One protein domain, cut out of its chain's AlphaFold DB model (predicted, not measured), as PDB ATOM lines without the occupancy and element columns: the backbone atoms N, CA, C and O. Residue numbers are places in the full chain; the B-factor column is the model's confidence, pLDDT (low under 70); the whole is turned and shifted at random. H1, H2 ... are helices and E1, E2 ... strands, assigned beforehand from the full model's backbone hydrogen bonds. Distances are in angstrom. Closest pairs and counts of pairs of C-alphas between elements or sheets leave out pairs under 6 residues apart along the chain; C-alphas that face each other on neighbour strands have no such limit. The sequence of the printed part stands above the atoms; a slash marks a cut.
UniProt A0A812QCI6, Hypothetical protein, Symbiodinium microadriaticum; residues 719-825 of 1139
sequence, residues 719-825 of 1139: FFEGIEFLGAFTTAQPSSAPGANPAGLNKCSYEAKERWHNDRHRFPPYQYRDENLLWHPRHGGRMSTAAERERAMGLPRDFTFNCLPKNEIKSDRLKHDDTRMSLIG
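Overview. This is residues 719 to 825 of the 1139 residues of the protein "Hypothetical protein" of Symbiodinium microadriaticum (UniProt A0A812QCI6). Two small groups of helices lie at opposite ends of a loop-rich body, H1 with H2 at one end and H3 side by side with H5 at the other, where H4 makes a corner with H5. A small two-strand hairpin, E1 and E2, lies between the groups in the chain, and residues 719 to 749 form a long winding stretch with no named element. The printed part has 107 residues; in chain order come H1, H2, E1, E2, H3, H4 and H5, mostly helix, with under half of the residues in named elements. It is compact, with a radius of gyration of the C-alphas of 14.2 A and spans of 39 by 31 by 24 A.

Arrangement. H1, residues 750 to 758, touches H2, residues 765 to 768, closest at the C-alphas of Ala 752 and Tyr 768, 5.1 A. E1, residues 774 to 776, and E2, residues 780 to 782, form an antiparallel hairpin at 150 degrees, with N 774 and O 782 within hydrogen-bond range at 2.8 A. H3, residues 786 to 792, touches H5, residues 813 to 825, at a shallow tilt of 22 degrees, the same way; their closest C-alphas, of Ala 786 and Met 821, are 5.6 A apart. H4, residues 806 to 811, and H5 only just touch, only at the corner, with 3 pairs of C-alphas within 8 A, the closest those of Ile 809 and His 816 at 5.6 A; H5 does so with residues 815 to 816 alone. H1 is apart from H3, H4 and H5. Every O i to N i+4 pair is within hydrogen-bond range in H1, H3 and H5, 1 of 2 in H4; H2 is too short for one.

Along the chain. H1 begins at C-alpha 750, (127.995, 9.398, 86.901), and is 12.3 A long. H5 is 18.2 A long and ends at C-alpha 825, (106.527, 0.220, 97.253).

Size, cuts and confidence. The C-alphas farthest apart, of Gly 722 and Asn 807, are 42.4 A apart. The printed part has no cut. The link from H3 to H4 is long, with 13 residues. Residue 740 is under 70 in pLDDT; the mean of the printed part is 88.9.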
ATOM      1  N   PHE A 719     108.542   5.524  78.323       91.25
ATOM      2  CA  PHE A 719     109.758   4.806  78.695       91.25
ATOM      3  C   PHE A 719     110.978   5.326  77.930       91.25
ATOM      4  O   PHE A 719     110.858   5.974  76.888       91.25
ATOM      5  N   PHE A 720     112.162   5.007  78.450       88.94
ATOM      6  CA  PHE A 720     113.394   5.139  77.688       88.94
ATOM      7  C   PHE A 720     113.358   4.246  76.437       88.94
ATOM      8  O   PHE A 720     112.734   3.184  76.441       88.94
ATOM      9  N   GLU A 721     114.024   4.673  75.367       85.75
ATOM     10  CA  GLU A 721     114.033   3.951  74.094       85.75
ATOM     11  C   GLU A 721     114.532   2.505  74.275       85.75
ATOM     12  O   GLU A 721     115.562   2.261  74.902       85.75
ATOM     13  N   GLY A 722     113.769   1.533  73.760       84.50
ATOM     14  CA  GLY A 722     114.072   0.102  73.883       84.50
ATOM     15  C   GLY A 722     113.725  -0.539  75.236       84.50
ATOM     16  O   GLY A 722     113.983  -1.728  75.416       84.50
ATOM     17  N   ILE A 723     113.136   0.207  76.177       89.25
ATOM     18  CA  ILE A 723     112.702  -0.296  77.487       89.25
ATOM     19  C   ILE A 723     111.171  -0.349  77.565       89.25
ATOM     20  O   ILE A 723     110.482   0.571  77.138       89.25
ATOM     21  N   GLU A 724     110.636  -1.419  78.159       85.69
ATOM     22  CA  GLU A 724     109.183  -1.660  78.269       85.69
ATOM     23  C   GLU A 724     108.640  -1.573  79.707       85.69
ATOM     24  O   GLU A 724     107.436  -1.704  79.929       85.69
ATOM     25  N   PHE A 725     109.507  -1.407  80.710       90.75
ATOM     26  CA  PHE A 725     109.119  -1.393  82.121       90.75
ATOM     27  C   PHE A 725     110.053  -0.534  82.976       90.75
ATOM     28  O   PHE A 725     111.233  -0.379  82.680       90.75
ATOM     29  N   LEU A 726     109.533  -0.040  84.099       91.69
ATOM     30  CA  LEU A 726     110.319   0.589  85.160       91.69
ATOM     31  C   LEU A 726     110.867  -0.462  86.135       91.69
ATOM     32  O   LEU A 726     110.307  -1.550  86.294       91.69
ATOM     33  N   GLY A 727     111.943  -0.123  86.839       89.00
ATOM     34  CA  GLY A 727     112.483  -0.930  87.931       89.00
ATOM     35  C   GLY A 727     111.524  -1.071  89.120       89.00
ATOM     36  O   GLY A 727     110.561  -0.319  89.267       89.00
ATOM     37  N   ALA A 728     111.820  -2.030  90.003       88.56
ATOM     38  CA  ALA A 728     110.987  -2.323  91.167       88.56
ATOM     39  C   ALA A 728     110.812  -1.095  92.068       88.56
ATOM     40  O   ALA A 728     111.787  -0.535  92.574       88.56
ATOM     41  N   PHE A 729     109.561  -0.711  92.326       91.00
ATOM     42  CA  PHE A 729     109.265   0.345  93.288       91.00
ATOM     43  C   PHE A 729     109.589  -0.123  94.709       91.00
ATOM     44  O   PHE A 729     109.160  -1.193  95.143       91.00
ATOM     45  N   THR A 730     110.335   0.704  95.438       88.31
ATOM     46  CA  THR A 730     110.728   0.473  96.833       88.31
ATOM     47  C   THR A 730     110.190   1.580  97.726       88.31
ATOM     48  O   THR A 730     109.678   2.592  97.243       88.31
ATOM     49  N   THR A 731     110.337   1.406  99.037       89.38
ATOM     50  CA  THR A 731     110.002   2.451 100.001       89.38
ATOM     51  C   THR A 731     110.882   3.687  99.815       89.38
ATOM     52  O   THR A 731     112.049   3.574  99.432       89.38
ATOM     53  N   ALA A 732     110.306   4.868 100.048       89.75
ATOM     54  CA  ALA A 732     111.039   6.127 100.039       89.75
ATOM     55  C   ALA A 732     111.712   6.314 101.403       89.75
ATOM     56  O   ALA A 732     111.048   6.288 102.439       89.75
ATOM     57  N   GLN A 733     113.033   6.467 101.404       86.88
ATOM     58  CA  GLN A 733     113.862   6.606 102.603       86.88
ATOM     59  C   GLN A 733     114.855   7.759 102.393       86.88
ATOM     60  O   GLN A 733     116.048   7.525 102.196       86.88
ATOM     61  N   PRO A 734     114.380   9.017 102.344       86.75
ATOM     62  CA  PRO A 734     115.259  10.152 102.109       86.75
ATOM     63  C   PRO A 734     116.283  10.325 103.234       86.75
ATOM     64  O   PRO A 734     115.929  10.362 104.410       86.75
ATOM     65  N   SER A 735     117.546  10.505 102.857       86.31
ATOM     66  CA  SER A 735     118.683  10.640 103.763       86.31
ATOM     67  C   SER A 735     119.724  11.620 103.216       86.31
ATOM     68  O   SER A 735     120.045  11.645 102.026       86.31
ATOM     69  N   SER A 736     120.314  12.422 104.101       83.62
ATOM     70  CA  SER A 736     121.437  13.298 103.742       83.62
ATOM     71  C   SER A 736     122.704  12.521 103.363       83.62
ATOM     72  O   SER A 736     123.547  13.064 102.657       83.62
ATOM     73  N   ALA A 737     122.823  11.258 103.783       83.69
ATOM     74  CA  ALA A 737     123.956  10.382 103.493       83.69
ATOM     75  C   ALA A 737     123.506   9.058 102.840       83.69
ATOM     76  O   ALA A 737     122.399   8.584 103.123       83.69
ATOM     77  N   PRO A 738     124.345   8.432 101.996       81.00
ATOM     78  CA  PRO A 738     124.037   7.135 101.406       81.00
ATOM     79  C   PRO A 738     123.957   6.041 102.483       81.00
ATOM     80  O   PRO A 738     124.756   6.016 103.417       81.00
ATOM     81  N   GLY A 739     123.000   5.120 102.344       75.06
ATOM     82  CA  GLY A 739     122.901   3.941 103.214       75.06
ATOM     83  C   GLY A 739     124.074   2.967 103.031       75.06
ATOM     84  O   GLY A 739     124.818   3.051 102.052       75.06
ATOM     85  N   ALA A 740     124.229   2.012 103.953       69.69
ATOM     86  CA  ALA A 740     125.253   0.971 103.847       69.69
ATOM     87  C   ALA A 740     124.984   0.055 102.634       69.69
ATOM     88  O   ALA A 740     123.889  -0.483 102.500       69.69
ATOM     89  N   ASN A 741     125.980  -0.125 101.754       73.69
ATOM     90  CA  ASN A 741     125.923  -0.978 100.553       73.69
ATOM     91  C   ASN A 741     124.672  -0.770  99.666       73.69
ATOM     92  O   ASN A 741     123.870  -1.688  99.477       73.69
ATOM     93  N   PRO A 742     124.496   0.424  99.076       79.12
ATOM     94  CA  PRO A 742     123.286   0.767  98.345       79.12
ATOM     95  C   PRO A 742     123.153  -0.062  97.056       79.12
ATOM     96  O   PRO A 742     124.059  -0.127  96.217       79.12
ATOM     97  N   ALA A 743     121.996  -0.708  96.895       76.94
ATOM     98  CA  ALA A 743     121.787  -1.705  95.851       76.94
ATOM     99  C   ALA A 743     121.956  -1.111  94.439       76.94
ATOM    100  O   ALA A 743     121.291  -0.145  94.062       76.94
ATOM    101  N   GLY A 744     122.836  -1.715  93.636       80.12
ATOM    102  CA  GLY A 744     123.046  -1.330  92.238       80.12
ATOM    103  C   GLY A 744     123.970  -0.129  92.003       80.12
ATOM    104  O   GLY A 744     124.120   0.273  90.850       80.12
ATOM    105  N   LEU A 745     124.641   0.406  93.033       84.81
ATOM    106  CA  LEU A 745     125.567   1.544  92.897       84.81
ATOM    107  C   LEU A 745     126.671   1.310  91.851       84.81
ATOM    108  O   LEU A 745     126.972   2.200  91.055       84.81
ATOM    109  N   ASN A 746     127.226   0.096  91.811       86.38
ATOM    110  CA  ASN A 746     128.301  -0.285  90.886       86.38
ATOM    111  C   ASN A 746     127.859  -0.283  89.413       86.38
ATOM    112  O   ASN A 746     128.701  -0.259  88.524       86.38
ATOM    113  N   LYS A 747     126.545  -0.308  89.155       84.19
ATOM    114  CA  LYS A 747     125.944  -0.324  87.812       84.19
ATOM    115  C   LYS A 747     125.403   1.049  87.381       84.19
ATOM    116  O   LYS A 747     124.756   1.145  86.342       84.19
ATOM    117  N   CYS A 748     125.603   2.095  88.187       87.94
ATOM    118  CA  CYS A 748     125.096   3.442  87.912       87.94
ATOM    119  C   CYS A 748     126.158   4.314  87.232       87.94
ATOM    120  O   CYS A 748     127.311   4.336  87.676       87.94
ATOM    121  N   SER A 749     125.749   5.065  86.202       90.56
ATOM    122  CA  SER A 749     126.579   6.097  85.570       90.56
ATOM    123  C   SER A 749     126.847   7.267  86.526       90.56
ATOM    124  O   SER A 749     126.282   7.332  87.624       90.56
ATOM    125  N   TYR A 750     127.720   8.191  86.123       90.50
ATOM    126  CA  TYR A 750     127.995   9.398  86.901       90.50
ATOM    127  C   TYR A 750     126.728  10.253  87.070       90.50
ATOM    128  O   TYR A 750     126.377  10.615  88.191       90.50
ATOM    129  N   GLU A 751     125.975  10.456  85.991       90.12
ATOM    130  CA  GLU A 751     124.733  11.236  85.963       90.12
ATOM    131  C   GLU A 751     123.655  10.600  86.851       90.12
ATOM    132  O   GLU A 751     122.942  11.287  87.583       90.12
ATOM    133  N   ALA A 752     123.550   9.265  86.846       90.00
ATOM    134  CA  ALA A 752     122.625   8.545  87.718       90.00
ATOM    135  C   ALA A 752     122.972   8.731  89.206       90.00
ATOM    136  O   ALA A 752     122.075   8.916  90.030       90.00
ATOM    137  N   LYS A 753     124.267   8.718  89.551       91.12
ATOM    138  CA  LYS A 753     124.743   8.981  90.920       91.12
ATOM    139  C   LYS A 753     124.492  10.427  91.336       91.12
ATOM    140  O   LYS A 753     124.096  10.658  92.476       91.12
ATOM    141  N   GLU A 754     124.663  11.378  90.423       92.25
ATOM    142  CA  GLU A 754     124.379  12.792  90.671       92.25
ATOM    143  C   GLU A 754     122.885  13.023  90.941       92.25
ATOM    144  O   GLU A 754     122.523  13.635  91.947       92.25
ATOM    145  N   ARG A 755     121.994  12.450  90.117       92.19
ATOM    146  CA  ARG A 755     120.538  12.493  90.351       92.19
ATOM    147  C   ARG A 755     120.151  11.880  91.695       92.19
ATOM    148  O   ARG A 755     119.356  12.467  92.425       92.19
ATOM    149  N   TRP A 756     120.730  10.727  92.032       91.88
ATOM    150  CA  TRP A 756     120.492  10.042  93.303       91.88
ATOM    151  C   TRP A 756     120.915  10.881  94.514       91.88
ATOM    152  O   TRP A 756     120.165  10.991  95.485       91.88
ATOM    153  N   HIS A 757     122.089  11.510  94.440       90.69
ATOM    154  CA  HIS A 757     122.580  12.421  95.470       90.69
ATOM    155  C   HIS A 757     121.662  13.647  95.615       90.69
ATOM    156  O   HIS A 757     121.263  14.005  96.725       90.69
ATOM    157  N   ASN A 758     121.254  14.245  94.491       91.00
ATOM    158  CA  ASN A 758     120.386  15.424  94.466       91.00
ATOM    159  C   ASN A 758     118.968  15.145  94.999       91.00
ATOM    160  O   ASN A 758     118.354  16.041  95.577       91.00
ATOM    161  N   ASP A 759     118.468  13.911  94.888       89.00
ATOM    162  CA  ASP A 759     117.207  13.486  95.516       89.00
ATOM    163  C   ASP A 759     117.394  12.935  96.944       89.00
ATOM    164  O   ASP A 759     116.575  12.167  97.446       89.00
ATOM    165  N   ARG A 760     118.475  13.323  97.637       91.38
ATOM    166  CA  ARG A 760     118.762  12.931  99.031       91.38
ATOM    167  C   ARG A 760     118.745  11.416  99.227       91.38
ATOM    168  O   ARG A 760     118.118  10.912 100.158       91.38
ATOM    169  N   HIS A 761     119.349  10.678  98.307       90.19
ATOM    170  CA  HIS A 761     119.464   9.226  98.389       90.19
ATOM    171  C   HIS A 761     118.122   8.487  98.611       90.19
ATOM    172  O   HIS A 761     118.114   7.376  99.140       90.19
ATOM    173  N   ARG A 762     116.983   9.086  98.217       89.75
ATOM    174  CA  ARG A 762     115.619   8.675  98.617       89.75
ATOM    175  C   ARG A 762     115.242   7.248  98.242       89.75
ATOM    176  O   ARG A 762     114.459   6.616  98.945       89.75
ATOM    177  N   PHE A 763     115.788   6.748  97.142       90.81
ATOM    178  CA  PHE A 763     115.564   5.392  96.642       90.81
ATOM    179  C   PHE A 763     116.912   4.724  96.355       90.81
ATOM    180  O   PHE A 763     117.920   5.427  96.281       90.81
ATOM    181  N   PRO A 764     116.980   3.397  96.156       88.81
ATOM    182  CA  PRO A 764     118.218   2.748  95.739       88.81
ATOM    183  C   PRO A 764     118.778   3.328  94.421       88.81
ATOM    184  O   PRO A 764     117.994   3.633  93.517       88.81
ATOM    185  N   PRO A 765     120.116   3.415  94.258       88.62
ATOM    186  CA  PRO A 765     120.764   4.041  93.101       88.62
ATOM    187  C   PRO A 765     120.270   3.546  91.741       88.62
ATOM    188  O   PRO A 765     120.151   4.332  90.804       88.62
ATOM    189  N   TYR A 766     119.945   2.252  91.618       87.31
ATOM    190  CA  TYR A 766     119.521   1.683  90.337       87.31
ATOM    191  C   TYR A 766     118.258   2.345  89.767       87.31
ATOM    192  O   TYR A 766     118.103   2.363  88.547       87.31
ATOM    193  N   GLN A 767     117.379   2.905  90.610       89.44
ATOM    194  CA  GLN A 767     116.161   3.586  90.156       89.44
ATOM    195  C   GLN A 767     116.454   4.896  89.408       89.44
ATOM    196  O   GLN A 767     115.601   5.363  88.667       89.44
ATOM    197  N   TYR A 768     117.659   5.456  89.546       91.62
ATOM    198  CA  TYR A 768     118.072   6.709  88.902       91.62
ATOM    199  C   TYR A 768     118.819   6.492  87.578       91.62
ATOM    200  O   TYR A 768     119.315   7.454  86.985       91.62
ATOM    201  N   ARG A 769     118.938   5.240  87.118       92.00
ATOM    202  CA  ARG A 769     119.482   4.894  85.793       92.00
ATOM    203  C   ARG A 769     118.486   5.306  84.709       92.00
ATOM    204  O   ARG A 769     117.288   5.209  84.939       92.00
ATOM    205  N   ASP A 770     118.975   5.711  83.537       90.69
ATOM    206  CA  ASP A 770     118.135   6.248  82.451       90.69
ATOM    207  C   ASP A 770     116.999   5.299  82.033       90.69
ATOM    208  O   ASP A 770     115.879   5.754  81.813       90.69
ATOM    209  N   GLU A 771     117.263   3.986  82.037       90.69
ATOM    210  CA  GLU A 771     116.284   2.916  81.777       90.69
ATOM    211  C   GLU A 771     115.107   2.879  82.772       90.69
ATOM    212  O   GLU A 771     114.053   2.343  82.454       90.69
ATOM    213  N   ASN A 772     115.263   3.447  83.972       90.88
ATOM    214  CA  ASN A 772     114.242   3.470  85.024       90.88
ATOM    215  C   ASN A 772     113.574   4.849  85.179       90.88
ATOM    216  O   ASN A 772     112.783   5.045  86.105       90.88
ATOM    217  N   LEU A 773     113.879   5.798  84.287       93.25
ATOM    218  CA  LEU A 773     113.253   7.117  84.232       93.25
ATOM    219  C   LEU A 773     112.157   7.163  83.159       93.25
ATOM    220  O   LEU A 773     112.178   6.419  82.179       93.25
ATOM    221  N   LEU A 774     111.218   8.093  83.329       93.50
ATOM    222  CA  LEU A 774     110.291   8.505  82.279       93.50
ATOM    223  C   LEU A 774     110.901   9.656  81.487       93.50
ATOM    224  O   LEU A 774     111.442  10.590  82.075       93.50
ATOM    225  N   TRP A 775     110.762   9.619  80.168       93.31
ATOM    226  CA  TRP A 775     111.384  10.566  79.252       93.31
ATOM    227  C   TRP A 775     110.349  11.398  78.510       93.31
ATOM    228  O   TRP A 775     109.336  10.884  78.038       93.31
ATOM    229  N   HIS A 776     110.628  12.698  78.400       92.75
ATOM    230  CA  HIS A 776     109.845  13.637  77.606       92.75
ATOM    231  C   HIS A 776     110.749  14.351  76.588       92.75
ATOM    232  O   HIS A 776     111.770  14.920  76.995       92.75
ATOM    233  N   PRO A 777     110.358  14.461  75.300       89.19
ATOM    234  CA  PRO A 777     111.210  15.030  74.244       89.19
ATOM    235  C   PRO A 777     111.744  16.443  74.531       89.19
ATOM    236  O   PRO A 777     112.816  16.814  74.073       89.19
ATOM    237  N   ARG A 778     110.986  17.247  75.290       91.19
ATOM    238  CA  ARG A 778     111.353  18.628  75.670       91.19
ATOM    239  C   ARG A 778     111.912  18.798  77.085       91.19
ATOM    240  O   ARG A 778     112.448  19.860  77.377       91.19
ATOM    241  N   HIS A 779     111.706  17.829  77.977       89.38
ATOM    242  CA  HIS A 779     111.953  18.013  79.418       89.38
ATOM    243  C   HIS A 779     112.979  17.026  79.995       89.38
ATOM    244  O   HIS A 779     113.310  17.135  81.171       89.38
ATOM    245  N   GLY A 780     113.514  16.110  79.179       90.56
ATOM    246  CA  GLY A 780     114.487  15.113  79.624       90.56
ATOM    247  C   GLY A 780     113.859  14.012  80.481       90.56
ATOM    248  O   GLY A 780     112.645  13.800  80.437       90.56
ATOM    249  N   GLY A 781     114.702  13.292  81.226       90.94
ATOM    250  CA  GLY A 781     114.303  12.178  82.089       90.94
ATOM    251  C   GLY A 781     113.906  12.615  83.504       90.94
ATOM    252  O   GLY A 781     114.617  13.402  84.133       90.94
ATOM    253  N   ARG A 782     112.808  12.069  84.045       92.69
ATOM    254  CA  ARG A 782     112.386  12.241  85.449       92.69
ATOM    255  C   ARG A 782     111.943  10.929  86.091       92.69
ATOM    256  O   ARG A 782     111.551   9.987  85.412       92.69
ATOM    257  N   MET A 783     111.913  10.908  87.421       91.06
ATOM    258  CA  MET A 783     111.271   9.832  88.181       91.06
ATOM    259  C   MET A 783     109.749   9.846  87.985       91.06
ATOM    260  O   MET A 783     109.128  10.909  87.876       91.06
ATOM    261  N   SER A 784     109.134   8.663  87.987       92.81
ATOM    262  CA  SER A 784     107.675   8.531  87.990       92.81
ATOM    263  C   SER A 784     107.062   9.104  89.273       92.81
ATOM    264  O   SER A 784     107.613   8.941  90.366       92.81
ATOM    265  N   THR A 785     105.915   9.768  89.131       93.25
ATOM    266  CA  THR A 785     105.105  10.311  90.233       93.25
ATOM    267  C   THR A 785     104.326   9.211  90.957       93.25
ATOM    268  O   THR A 785     104.156   8.110  90.435       93.25
ATOM    269  N   ALA A 786     103.794   9.508  92.149       92.94
ATOM    270  CA  ALA A 786     103.032   8.528  92.923       92.94
ATOM    271  C   ALA A 786     101.804   8.018  92.152       92.94
ATOM    272  O   ALA A 786     101.522   6.825  92.170       92.94
ATOM    273  N   ALA A 787     101.128   8.898  91.409       89.56
ATOM    274  CA  ALA A 787      99.976   8.536  90.588       89.56
ATOM    275  C   ALA A 787     100.348   7.616  89.407       89.56
ATOM    276  O   ALA A 787      99.614   6.681  89.091       89.56
ATOM    277  N   GLU A 788     101.502   7.840  88.775       92.00
ATOM    278  CA  GLU A 788     102.019   6.967  87.710       92.00
ATOM    279  C   GLU A 788     102.439   5.600  88.270       92.00
ATOM    280  O   GLU A 788     102.182   4.570  87.646       92.00
ATOM    281  N   ARG A 789     103.023   5.563  89.477       93.56
ATOM    282  CA  ARG A 789     103.358   4.306  90.166       93.56
ATOM    283  C   ARG A 789     102.121   3.518  90.592       93.56
ATOM    284  O   ARG A 789     102.109   2.304  90.429       93.56
ATOM    285  N   GLU A 790     101.076   4.180  91.094       92.31
ATOM    286  CA  GLU A 790      99.778   3.544  91.376       92.31
ATOM    287  C   GLU A 790      99.247   2.840  90.126       92.31
ATOM    288  O   GLU A 790      98.959   1.643  90.164       92.31
ATOM    289  N   ARG A 791      99.205   3.556  88.997       88.38
ATOM    290  CA  ARG A 791      98.747   3.013  87.713       88.38
ATOM    291  C   ARG A 791      99.592   1.846  87.234       88.38
ATOM    292  O   ARG A 791      99.036   0.834  86.814       88.38
ATOM    293  N   ALA A 792     100.909   1.960  87.358       90.94
ATOM    294  CA  ALA A 792     101.832   0.891  87.016       90.94
ATOM    295  C   ALA A 792     101.629  -0.380  87.863       90.94
ATOM    296  O   ALA A 792     101.817  -1.482  87.357       90.94
ATOM    297  N   MET A 793     101.192  -0.239  89.117       91.94
ATOM    298  CA  MET A 793     100.865  -1.352  90.021       91.94
ATOM    299  C   MET A 793      99.412  -1.850  89.886       91.94
ATOM    300  O   MET A 793      98.994  -2.731  90.638       91.94
ATOM    301  N   GLY A 794      98.631  -1.289  88.954       88.25
ATOM    302  CA  GLY A 794      97.210  -1.595  88.742       88.25
ATOM    303  C   GLY A 794      96.255  -0.977  89.771       88.25
ATOM    304  O   GLY A 794      95.059  -1.276  89.755       88.25
ATOM    305  N   LEU A 795      96.746  -0.088  90.637       87.94
ATOM    306  CA  LEU A 795      95.907   0.698  91.536       87.94
ATOM    307  C   LEU A 795      95.191   1.823  90.759       87.94
ATOM    308  O   LEU A 795      95.686   2.312  89.734       87.94
ATOM    309  N   PRO A 796      94.015   2.266  91.234       83.25
ATOM    310  CA  PRO A 796      93.388   3.489  90.749       83.25
ATOM    311  C   PRO A 796      94.306   4.706  90.903       83.25
ATOM    312  O   PRO A 796      95.111   4.786  91.831       83.25
ATOM    313  N   ARG A 797      94.148   5.692  90.018       83.12
ATOM    314  CA  ARG A 797      94.853   6.967  90.150       83.12
ATOM    315  C   ARG A 797      94.422   7.678  91.436       83.12
ATOM    316  O   ARG A 797      93.234   7.774  91.735       83.12
ATOM    317  N   ASP A 798      95.399   8.222  92.147       86.44
ATOM    318  CA  ASP A 798      95.259   8.923  93.420       86.44
ATOM    319  C   ASP A 798      94.659   8.063  94.546       86.44
ATOM    320  O   ASP A 798      94.161   8.585  95.548       86.44
ATOM    321  N   PHE A 799      94.776   6.735  94.432       87.38
ATOM    322  CA  PHE A 799      94.317   5.786  95.447       87.38
ATOM    323  C   PHE A 799      94.973   6.042  96.810       87.38
ATOM    324  O   PHE A 799      94.290   6.058  97.834       87.38
ATOM    325  N   THR A 800      96.272   6.343  96.841       92.38
ATOM    326  CA  THR A 800      97.012   6.618  98.083       92.38
ATOM    327  C   THR A 800      96.978   8.090  98.506       92.38
ATOM    328  O   THR A 800      97.614   8.467  99.487       92.38
ATOM    329  N   PHE A 801      96.227   8.957  97.818       89.81
ATOM    330  CA  PHE A 801      96.275  10.403  98.070       89.81
ATOM    331  C   PHE A 801      95.877  10.780  99.504       89.81
ATOM    332  O   PHE A 801      96.462  11.683 100.097       89.81
ATOM    333  N   ASN A 802      94.907  10.081 100.094       88.12
ATOM    334  CA  ASN A 802      94.396  10.393 101.431       88.12
ATOM    335  C   ASN A 802      95.212   9.762 102.577       88.12
ATOM    336  O   ASN A 802      94.704   9.695 103.694       88.12
ATOM    337  N   CYS A 803      96.463   9.343 102.341       91.94
ATOM    338  CA  CYS A 803      97.295   8.639 103.327       91.94
ATOM    339  C   CYS A 803      97.675   9.482 104.557       91.94
ATOM    340  O   CYS A 803      98.091   8.929 105.567       91.94
ATOM    341  N   LEU A 804      97.512  10.810 104.509       91.94
ATOM    342  CA  LEU A 804      97.778  11.723 105.627       91.94
ATOM    343  C   LEU A 804      96.584  12.658 105.908       91.94
ATOM    344  O   LEU A 804      95.706  12.847 105.057       91.94
ATOM    345  N   PRO A 805      96.513  13.286 107.097       87.50
ATOM    346  CA  PRO A 805      95.543  14.339 107.385       87.50
ATOM    347  C   PRO A 805      95.618  15.525 106.413       87.50
ATOM    348  O   PRO A 805      96.691  15.964 106.013       87.50
ATOM    349  N   LYS A 806      94.458  16.125 106.101       82.19
ATOM    350  CA  LYS A 806      94.311  17.245 105.143       82.19
ATOM    351  C   LYS A 806      95.242  18.436 105.434       82.19
ATOM    352  O   LYS A 806      95.654  19.123 104.504       82.19
ATOM    353  N   ASN A 807      95.548  18.692 106.708       82.69
ATOM    354  CA  ASN A 807      96.454  19.767 107.118       82.69
ATOM    355  C   ASN A 807      97.923  19.403 106.864       82.69
ATOM    356  O   ASN A 807      98.651  20.238 106.339       82.69
ATOM    357  N   GLU A 808      98.322  18.159 107.143       86.81
ATOM    358  CA  GLU A 808      99.684  17.670 106.893       86.81
ATOM    359  C   GLU A 808     100.010  17.617 105.399       86.81
ATOM    360  O   GLU A 808     101.074  18.068 104.991       86.81
ATOM    361  N   ILE A 809      99.054  17.181 104.569       86.50
ATOM    362  CA  ILE A 809      99.189  17.200 103.100       86.50
ATOM    363  C   ILE A 809      99.506  18.617 102.590       86.50
ATOM    364  O   ILE A 809     100.238  18.798 101.617       86.50
ATOM    365  N   LYS A 810      98.930  19.646 103.226       82.50
ATOM    366  CA  LYS A 810      99.138  21.048 102.839       82.50
ATOM    367  C   LYS A 810     100.442  21.624 103.383       82.50
ATOM    368  O   LYS A 810     101.034  22.449 102.693       82.50
ATOM    369  N   SER A 811     100.848  21.245 104.594       87.69
ATOM    370  CA  SER A 811     102.055  21.778 105.235       87.69
ATOM    371  C   SER A 811     103.336  21.157 104.689       87.69
ATOM    372  O   SER A 811     104.315  21.873 104.521       87.69
ATOM    373  N   ASP A 812     103.328  19.855 104.391       90.12
ATOM    374  CA  ASP A 812     104.507  19.118 103.931       90.12
ATOM    375  C   ASP A 812     104.151  18.177 102.772       90.12
ATOM    376  O   ASP A 812     103.840  16.993 102.932       90.12
ATOM    377  N   ARG A 813     104.193  18.741 101.562       88.69
ATOM    378  CA  ARG A 813     103.926  18.005 100.321       88.69
ATOM    379  C   ARG A 813     104.961  16.925 100.031       88.69
ATOM    380  O   ARG A 813     104.622  15.943  99.381       88.69
ATOM    381  N   LEU A 814     106.200  17.107 100.483       90.00
ATOM    382  CA  LEU A 814     107.275  16.165 100.204       90.00
ATOM    383  C   LEU A 814     107.110  14.904 101.058       90.00
ATOM    384  O   LEU A 814     107.129  13.806 100.511       90.00
ATOM    385  N   LYS A 815     106.828  15.064 102.360       92.25
ATOM    386  CA  LYS A 815     106.450  13.956 103.255       92.25
ATOM    387  C   LYS A 815     105.219  13.213 102.742       92.25
ATOM    388  O   LYS A 815     105.161  11.986 102.826       92.25
ATOM    389  N   HIS A 816     104.225  13.942 102.227       93.69
ATOM    390  CA  HIS A 816     103.031  13.334 101.636       93.69
ATOM    391  C   HIS A 816     103.383  12.428 100.458       93.69
ATOM    392  O   HIS A 816     102.994  11.262 100.469       93.69
ATOM    393  N   ASP A 817     104.162  12.926  99.499       92.38
ATOM    394  CA  ASP A 817     104.576  12.135  98.340       92.38
ATOM    395  C   ASP A 817     105.457  10.941  98.753       92.38
ATOM    396  O   ASP A 817     105.190   9.817  98.339       92.38
ATOM    397  N   ASP A 818     106.407  11.126  99.679       93.81
ATOM    398  CA  ASP A 818     107.232  10.039 100.238       93.81
ATOM    399  C   ASP A 818     106.399   8.934 100.899       93.81
ATOM    400  O   ASP A 818     106.672   7.739 100.730       93.81
ATOM    401  N   THR A 819     105.354   9.321 101.632       95.12
ATOM    402  CA  THR A 819     104.434   8.376 102.276       95.12
ATOM    403  C   THR A 819     103.670   7.579 101.223       95.12
ATOM    404  O   THR A 819     103.609   6.353 101.312       95.12
ATOM    405  N   ARG A 820     103.142   8.247 100.186       95.44
ATOM    406  CA  ARG A 820     102.459   7.585  99.062       95.44
ATOM    407  C   ARG A 820     103.374   6.592  98.359       95.44
ATOM    408  O   ARG A 820     103.023   5.424  98.216       95.44
ATOM    409  N   MET A 821     104.570   7.034  97.973       94.62
ATOM    410  CA  MET A 821     105.567   6.200  97.298       94.62
ATOM    411  C   MET A 821     105.956   4.982  98.136       94.62
ATOM    412  O   MET A 821     106.104   3.888  97.594       94.62
ATOM    413  N   SER A 822     106.076   5.152  99.456       94.38
ATOM    414  CA  SER A 822     106.382   4.053 100.375       94.38
ATOM    415  C   SER A 822     105.264   3.024 100.464       94.38
ATOM    416  O   SER A 822     105.535   1.828 100.368       94.38
ATOM    417  N   LEU A 823     104.015   3.479 100.571       94.81
ATOM    418  CA  LEU A 823     102.844   2.604 100.555       94.81
ATOM    419  C   LEU A 823     102.759   1.797  99.249       94.81
ATOM    420  O   LEU A 823     102.528   0.592  99.293       94.81
ATOM    421  N   ILE A 824     103.013   2.433  98.101       95.00
ATOM    422  CA  ILE A 824     103.025   1.765  96.786       95.00
ATOM    423  C   ILE A 824     104.198   0.781  96.672       95.00
ATOM    424  O   ILE A 824     104.040  -0.303  96.119       95.00
ATOM    425  N   GLY A 825     105.369   1.118  97.220       91.31
ATOM    426  CA  GLY A 825     106.527   0.220  97.253       91.31
ATOM    427  C   GLY A 825     106.245  -1.093  97.996       91.31
ATOM    428  O   GLY A 825     106.698  -2.159  97.564       91.31
TER     429      GLY A 825